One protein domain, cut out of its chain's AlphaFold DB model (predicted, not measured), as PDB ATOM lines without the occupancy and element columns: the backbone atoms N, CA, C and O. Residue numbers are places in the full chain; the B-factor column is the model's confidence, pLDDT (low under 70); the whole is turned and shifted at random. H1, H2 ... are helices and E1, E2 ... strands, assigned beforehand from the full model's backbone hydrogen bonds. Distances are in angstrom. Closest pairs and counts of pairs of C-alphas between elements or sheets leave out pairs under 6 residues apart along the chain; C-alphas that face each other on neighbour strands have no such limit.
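What this domain is: This is residues 25 to 74 of the 74 residues of an uncharacterized protein of Ktedonobacter sp (UniProt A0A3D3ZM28). A tiny sheet of two parallel strands, E1 and E2, has the longer helix H1 beside E1 and the shorter helix H2 close to E2, while the two ends of the printed part reach away from each other along the longest axis. H2 sits between the two strands in the chain, and H1 comes before both. The printed part has 50 residues, with two named helices and two named strands in the order H1, E1, H2, E2, and its class is mixed, helices and strands. It is only just compact, close to loose, with a radius of gyration of the C-alphas of 11.4 A, and its outline is elongated, 39 by 23 by 18 A.

Where its parts are: Strand E1 is residues 46 to 48, 6.6 A from first to last C-alpha, and begins with C-alpha 46 at (-41.537, -34.884, -30.982). Strand E2 is residues 64 to 66, 7.0 A long, and ends with C-alpha 66 at (-33.363, -33.197, -29.395). Helix H1 is residues 30 to 42, 19.2 A long, and begins with C-alpha 30 at (-39.098, -49.103, -36.550). Helix H2 is residues 51 to 57, 10.0 A long. Residues 67 to 69, just after E2, are a helical run too short to bear a name.

How they stand to each other: E1 and E2 are parallel neighbours, with 28 degrees between their N-to-C directions. C-alphas 47 and 65 face each other at 4.8 A. Across this pair, N 65 and O 46 are within hydrogen-bond range at 2.8 A, and N 48 and O 65 at 2.9 A. E1, H2 and E2 form a strand-helix-strand unit, two parallel neighbour strands with a helix between them in the chain, and its crossover is right-handed. The closest C-alphas of H2 and E2 are those of Phe 54 and Lys 66, 6.5 A apart. Those of E1 and H2 are Thr 48 and Phe 54, at 7.0 A. The closest C-alphas of H1 and E1 are those of Ala 39 and Phe 46, 6.0 A apart. H1 and E2 are apart. H1 and H2 are apart, but only just, at 8.4 A. In H2 every O i to N i+4 pair is within hydrogen-bond range, and in H1 7 of 9 are.

The domain as a whole: The C-alphas of Ile 25 and Ser 74, the first and last printed, are the two farthest apart, at 39.7 A. The printed part has no cut and ends at the chain's last residue. The links H1 to E1 and E1 to H2 are tight, and H2 to E2 is short. The mean pLDDT of the printed part is 73.0, and residues 25 to 33 and 70 to 74 are under 70.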
ATOM      1  N   ILE A  25     -37.945 -52.341 -42.206       47.47
ATOM      2  CA  ILE A  25     -37.519 -51.174 -41.453       47.47
ATOM      3  C   ILE A  25     -36.293 -51.627 -40.650       47.47
ATOM      4  O   ILE A  25     -36.393 -52.654 -39.967       47.47
ATOM      5  N   PRO A  26     -35.128 -50.961 -40.771       42.56
ATOM      6  CA  PRO A  26     -33.961 -51.356 -40.004       42.56
ATOM      7  C   PRO A  26     -34.366 -51.463 -38.523       42.56
ATOM      8  O   PRO A  26     -35.066 -50.581 -38.014       42.56
ATOM      9  N   PRO A  27     -34.015 -52.564 -37.833       43.22
ATOM     10  CA  PRO A  27     -34.605 -52.920 -36.541       43.22
ATOM     11  C   PRO A  27     -34.335 -51.897 -35.429       43.22
ATOM     12  O   PRO A  27     -34.980 -51.948 -34.391       43.22
ATOM     13  N   ASN A  28     -33.424 -50.943 -35.640       46.00
ATOM     14  CA  ASN A  28     -33.159 -49.843 -34.710       46.00
ATOM     15  C   ASN A  28     -34.047 -48.599 -34.928       46.00
ATOM     16  O   ASN A  28     -33.880 -47.619 -34.211       46.00
ATOM     17  N   LEU A  29     -34.939 -48.606 -35.926       50.66
ATOM     18  CA  LEU A  29     -35.620 -47.408 -36.438       50.66
ATOM     19  C   LEU A  29     -37.143 -47.555 -36.592       50.66
ATOM     20  O   LEU A  29     -37.840 -46.555 -36.766       50.66
ATOM     21  N   SER A  30     -37.661 -48.782 -36.484       52.22
ATOM     22  CA  SER A  30     -39.098 -49.103 -36.550       52.22
ATOM     23  C   SER A  30     -39.926 -48.364 -35.504       52.22
ATOM     24  O   SER A  30     -40.987 -47.826 -35.815       52.22
ATOM     25  N   ASP A  31     -39.431 -48.284 -34.274       56.09
ATOM     26  CA  ASP A  31     -40.262 -47.809 -33.171       56.09
ATOM     27  C   ASP A  31     -40.426 -46.285 -33.199       56.09
ATOM     28  O   ASP A  31     -41.531 -45.770 -33.028       56.09
ATOM     29  N   ASN A  32     -39.363 -45.549 -33.533       61.97
ATOM     30  CA  ASN A  32     -39.379 -44.084 -33.523       61.97
ATOM     31  C   ASN A  32     -40.189 -43.482 -34.682       61.97
ATOM     32  O   ASN A  32     -40.785 -42.415 -34.528       61.97
ATOM     33  N   ALA A  33     -40.269 -44.166 -35.829       68.75
ATOM     34  CA  ALA A  33     -41.052 -43.698 -36.974       68.75
ATOM     35  C   ALA A  33     -42.567 -43.691 -36.688       68.75
ATOM     36  O   ALA A  33     -43.281 -42.805 -37.165       68.75
ATOM     37  N   HIS A  34     -43.059 -44.637 -35.879       71.00
ATOM     38  CA  HIS A  34     -44.466 -44.674 -35.472       71.00
ATOM     39  C   HIS A  34     -44.824 -43.506 -34.551       71.00
ATOM     40  O   HIS A  34     -45.853 -42.861 -34.761       71.00
ATOM     41  N   TYR A  35     -43.961 -43.187 -33.585       71.44
ATOM     42  CA  TYR A  35     -44.168 -42.035 -32.705       71.44
ATOM     43  C   TYR A  35     -44.040 -40.703 -33.448       71.44
ATOM     44  O   TYR A  35     -44.807 -39.786 -33.169       71.44
ATOM     45  N   LEU A  36     -43.160 -40.617 -34.450       74.94
ATOM     46  CA  LEU A  36     -43.046 -39.433 -35.302       74.94
ATOM     47  C   LEU A  36     -44.329 -39.193 -36.116       74.94
ATOM     48  O   LEU A  36     -44.846 -38.079 -36.150       74.94
ATOM     49  N   ALA A  37     -44.875 -40.241 -36.739       80.25
ATOM     50  CA  ALA A  37     -46.125 -40.148 -37.496       80.25
ATOM     51  C   ALA A  37     -47.339 -39.846 -36.602       80.25
ATOM     52  O   ALA A  37     -48.282 -39.186 -37.038       80.25
ATOM     53  N   LEU A  38     -47.326 -40.336 -35.360       80.12
ATOM     54  CA  LEU A  38     -48.348 -40.020 -34.370       80.12
ATOM     55  C   LEU A  38     -48.259 -38.552 -33.930       80.12
ATOM     56  O   LEU A  38     -49.274 -37.867 -33.953       80.12
ATOM     57  N   ALA A  39     -47.062 -38.057 -33.604       82.88
ATOM     58  CA  ALA A  39     -46.846 -36.666 -33.205       82.88
ATOM     59  C   ALA A  39     -47.254 -35.682 -34.314       82.88
ATOM     60  O   ALA A  39     -47.951 -34.709 -34.044       82.88
ATOM     61  N   GLU A  40     -46.930 -35.983 -35.574       83.12
ATOM     62  CA  GLU A  40     -47.383 -35.192 -36.724       83.12
ATOM     63  C   GLU A  40     -48.915 -35.182 -36.850       83.12
ATOM     64  O   GLU A  40     -49.511 -34.140 -37.120       83.12
ATOM     65  N   ARG A  41     -49.571 -36.335 -36.649       83.69
ATOM     66  CA  ARG A  41     -51.036 -36.450 -36.735       83.69
ATOM     67  C   ARG A  41     -51.737 -35.650 -35.642       83.69
ATOM     68  O   ARG A  41     -52.751 -35.019 -35.922       83.69
ATOM     69  N   GLU A  42     -51.210 -35.704 -34.426       85.50
ATOM     70  CA  GLU A  42     -51.754 -34.989 -33.268       85.50
ATOM     71  C   GLU A  42     -51.247 -33.535 -33.184       85.50
ATOM     72  O   GLU A  42     -51.655 -32.789 -32.297       85.50
ATOM     73  N   ASN A  43     -50.394 -33.109 -34.127       81.94
ATOM     74  CA  ASN A  43     -49.767 -31.787 -34.166       81.94
ATOM     75  C   ASN A  43     -49.029 -31.450 -32.852       81.94
ATOM     76  O   ASN A  43     -49.152 -30.350 -32.309       81.94
ATOM     77  N   CYS A  44     -48.281 -32.429 -32.342       82.94
ATOM     78  CA  CYS A  44     -47.485 -32.349 -31.124       82.94
ATOM     79  C   CYS A  44     -45.988 -32.289 -31.435       82.94
ATOM     80  O   CYS A  44     -45.523 -32.749 -32.479       82.94
ATOM     81  N   GLU A  45     -45.225 -31.771 -30.479       86.88
ATOM     82  CA  GLU A  45     -43.768 -31.820 -30.521       86.88
ATOM     83  C   GLU A  45     -43.261 -33.256 -30.358       86.88
ATOM     84  O   GLU A  45     -43.797 -34.044 -29.573       86.88
ATOM     85  N   PHE A  46     -42.194 -33.588 -31.081       84.69
ATOM     86  CA  PHE A  46     -41.537 -34.884 -30.982       84.69
ATOM     87  C   PHE A  46     -40.129 -34.712 -30.424       84.69
ATOM     88  O   PHE A  46     -39.262 -34.120 -31.061       84.69
ATOM     89  N   TRP A  47     -39.899 -35.263 -29.235       85.06
ATOM     90  CA  TRP A  47     -38.626 -35.177 -28.531       85.06
ATOM     91  C   TRP A  47     -37.875 -36.502 -28.647       85.06
ATOM     92  O   TRP A  47     -38.398 -37.550 -28.267       85.06
ATOM     93  N   THR A  48     -36.645 -36.473 -29.162       81.94
ATOM     94  CA  THR A  48     -35.824 -37.679 -29.343       81.94
ATOM     95  C   THR A  48     -34.419 -37.527 -28.767       81.94
ATOM     96  O   THR A  48     -33.769 -36.495 -28.922       81.94
ATOM     97  N   ALA A  49     -33.921 -38.577 -28.112       81.50
ATOM     98  CA  ALA A  49     -32.511 -38.699 -27.733       81.50
ATOM     99  C   ALA A  49     -31.656 -39.323 -28.858       81.50
ATOM    100  O   ALA A  49     -30.425 -39.299 -28.801       81.50
ATOM    101  N   ASP A  50     -32.290 -39.879 -29.898       81.12
ATOM    102  CA  ASP A  50     -31.590 -40.453 -31.041       81.12
ATOM    103  C   ASP A  50     -31.034 -39.336 -31.932       81.12
ATOM    104  O   ASP A  50     -31.730 -38.708 -32.732       81.12
ATOM    105  N   THR A  51     -29.730 -39.114 -31.790       78.06
ATOM    106  CA  THR A  51     -28.996 -38.099 -32.545       78.06
ATOM    107  C   THR A  51     -28.972 -38.396 -34.047       78.06
ATOM    108  O   THR A  51     -28.925 -37.463 -34.843       78.06
ATOM    109  N   ARG A  52     -29.014 -39.668 -34.468       79.31
ATOM    110  CA  ARG A  52     -29.006 -40.026 -35.897       79.31
ATOM    111  C   ARG A  52     -30.344 -39.682 -36.537       79.31
ATOM    112  O   ARG A  52     -30.355 -39.056 -37.595       79.31
ATOM    113  N   LEU A  53     -31.440 -40.030 -35.860       76.56
ATOM    114  CA  LEU A  53     -32.793 -39.649 -36.265       76.56
ATOM    115  C   LEU A  53     -32.920 -38.128 -36.351       76.56
ATOM    116  O   LEU A  53     -33.328 -37.622 -37.394       76.56
ATOM    117  N   PHE A  54     -32.513 -37.413 -35.293       81.25
ATOM    118  CA  PHE A  54     -32.535 -35.952 -35.264       81.25
ATOM    119  C   PHE A  54     -31.729 -35.369 -36.427       81.25
ATOM    120  O   PHE A  54     -32.282 -34.619 -37.213       81.25
ATOM    121  N   ASN A  55     -30.475 -35.780 -36.633       81.19
ATOM    122  CA  ASN A  55     -29.642 -35.254 -37.720       81.19
ATOM    123  C   ASN A  55     -30.226 -35.500 -39.124       81.19
ATOM    124  O   ASN A  55     -30.032 -34.670 -40.009       81.19
ATOM    125  N   ALA A  56     -30.942 -36.607 -39.342       78.88
ATOM    126  CA  ALA A  56     -31.559 -36.923 -40.633       78.88
ATOM    127  C   ALA A  56     -32.788 -36.047 -40.958       78.88
ATOM    128  O   ALA A  56     -33.093 -35.806 -42.133       78.88
ATOM    129  N   ILE A  57     -33.504 -35.580 -39.931       78.81
ATOM    130  CA  ILE A  57     -34.736 -34.777 -40.059       78.81
ATOM    131  C   ILE A  57     -34.559 -33.313 -39.644       78.81
ATOM    132  O   ILE A  57     -35.450 -32.497 -39.896       78.81
ATOM    133  N   ASN A  58     -33.412 -32.972 -39.051       74.88
ATOM    134  CA  ASN A  58     -33.069 -31.630 -38.608       74.88
ATOM    135  C   ASN A  58     -33.188 -30.653 -39.785       74.88
ATOM    136  O   ASN A  58     -32.702 -30.910 -40.888       74.88
ATOM    137  N   GLY A  59     -33.904 -29.552 -39.569       75.56
ATOM    138  CA  GLY A  59     -34.211 -28.553 -40.595       75.56
ATOM    139  C   GLY A  59     -35.355 -28.909 -41.555       75.56
ATOM    140  O   GLY A  59     -35.840 -28.020 -42.250       75.56
ATOM    141  N   LYS A  60     -35.839 -30.161 -41.588       80.38
ATOM    142  CA  LYS A  60     -37.043 -30.547 -42.355       80.38
ATOM    143  C   LYS A  60     -38.312 -30.488 -41.510       80.38
ATOM    144  O   LYS A  60     -39.372 -30.161 -42.035       80.38
ATOM    145  N   LEU A  61     -38.205 -30.816 -40.222       81.44
ATOM    146  CA  LEU A  61     -39.321 -30.857 -39.280       81.44
ATOM    147  C   LEU A  61     -38.997 -29.972 -38.063       81.44
ATOM    148  O   LEU A  61     -38.280 -30.421 -37.173       81.44
ATOM    149  N   PRO A  62     -39.488 -28.718 -38.009       80.00
ATOM    150  CA  PRO A  62     -39.133 -27.772 -36.943       80.00
ATOM    151  C   PRO A  62     -39.745 -28.113 -35.575       80.00
ATOM    152  O   PRO A  62     -39.334 -27.547 -34.573       80.00
ATOM    153  N   TRP A  63     -40.724 -29.018 -35.539       84.38
ATOM    154  CA  TRP A  63     -41.393 -29.520 -34.332       84.38
ATOM    155  C   TRP A  63     -40.702 -30.756 -33.730       84.38
ATOM    156  O   TRP A  63     -41.219 -31.369 -32.794       84.38
ATOM    157  N   VAL A  64     -39.560 -31.163 -34.297       85.25
ATOM    158  CA  VAL A  64     -38.734 -32.246 -33.767       85.25
ATOM    159  C   VAL A  64     -37.568 -31.649 -32.993       85.25
ATOM    160  O   VAL A  64     -36.765 -30.910 -33.555       85.25
ATOM    161  N   HIS A  65     -37.463 -32.025 -31.723       85.88
ATOM    162  CA  HIS A  65     -36.476 -31.517 -30.778       85.88
ATOM    163  C   HIS A  65     -35.556 -32.630 -30.299       85.88
ATOM    164  O   HIS A  65     -35.953 -33.798 -30.170       85.88
ATOM    165  N   LYS A  66     -34.307 -32.268 -30.011       84.31
ATOM    166  CA  LYS A  66     -33.363 -33.197 -29.395       84.31
ATOM    167  C   LYS A  66     -33.514 -33.106 -27.883       84.31
ATOM    168  O   LYS A  66     -33.511 -32.017 -27.329       84.31
ATOM    169  N   LEU A  67     -33.575 -34.237 -27.183       81.31
ATOM    170  CA  LEU A  67     -33.723 -34.240 -25.721       81.31
ATOM    171  C   LEU A  67     -32.574 -33.502 -25.003       81.31
ATOM    172  O   LEU A  67     -32.769 -32.960 -23.925       81.31
ATOM    173  N   GLU A  68     -31.392 -33.418 -25.621       77.62
ATOM    174  CA  GLU A  68     -30.253 -32.628 -25.126       77.62
ATOM    175  C   GLU A  68     -30.488 -31.104 -25.158       77.62
ATOM    176  O   GLU A  68     -29.809 -30.370 -24.443       77.62
ATOM    177  N   GLU A  69     -31.446 -30.620 -25.958       71.38
ATOM    178  CA  GLU A  69     -31.884 -29.216 -25.962       71.38
ATOM    179  C   GLU A  69     -32.687 -28.874 -24.702       71.38
ATOM    180  O   GLU A  69     -32.813 -27.701 -24.352       71.38
ATOM    181  N   TYR A  70     -33.195 -29.886 -23.986       69.31
ATOM    182  CA  TYR A  70     -33.881 -29.703 -22.714       69.31
ATOM    183  C   TYR A  70     -32.870 -29.373 -21.604       69.31
ATOM    184  O   TYR A  70     -32.508 -30.196 -20.765       69.31
ATOM    185  N   GLN A  71     -32.398 -28.129 -21.596       61.66
ATOM    186  CA  GLN A  71     -31.773 -27.520 -20.430       61.66
ATOM    187  C   GLN A  71     -32.911 -27.089 -19.506       61.66
ATOM    188  O   GLN A  71     -33.510 -26.030 -19.701       61.66
ATOM    189  N   ALA A  72     -33.247 -27.927 -18.520       57.09
ATOM    190  CA  ALA A  72     -34.116 -27.511 -17.427       57.09
ATOM    191  C   ALA A  72     -33.486 -26.266 -16.794       57.09
ATOM    192  O   ALA A  72     -32.438 -26.358 -16.153       57.09
ATOM    193  N   SER A  73     -34.078 -25.100 -17.052       51.62
ATOM    194  CA  SER A  73     -33.626 -23.832 -16.493       51.62
ATOM    195  C   SER A  73     -33.644 -23.982 -14.971       51.62
ATOM    196  O   SER A  73     -34.717 -24.122 -14.385       51.62
ATOM    197  N   SER A  74     -32.458 -24.080 -14.368       47.03
ATOM    198  CA  SER A  74     -32.258 -24.113 -12.915       47.03
ATOM    199  C   SER A  74     -32.046 -22.702 -12.393       47.03
ATOM    200  O   SER A  74     -31.431 -21.902 -13.135       47.03
TER     201      SER A  74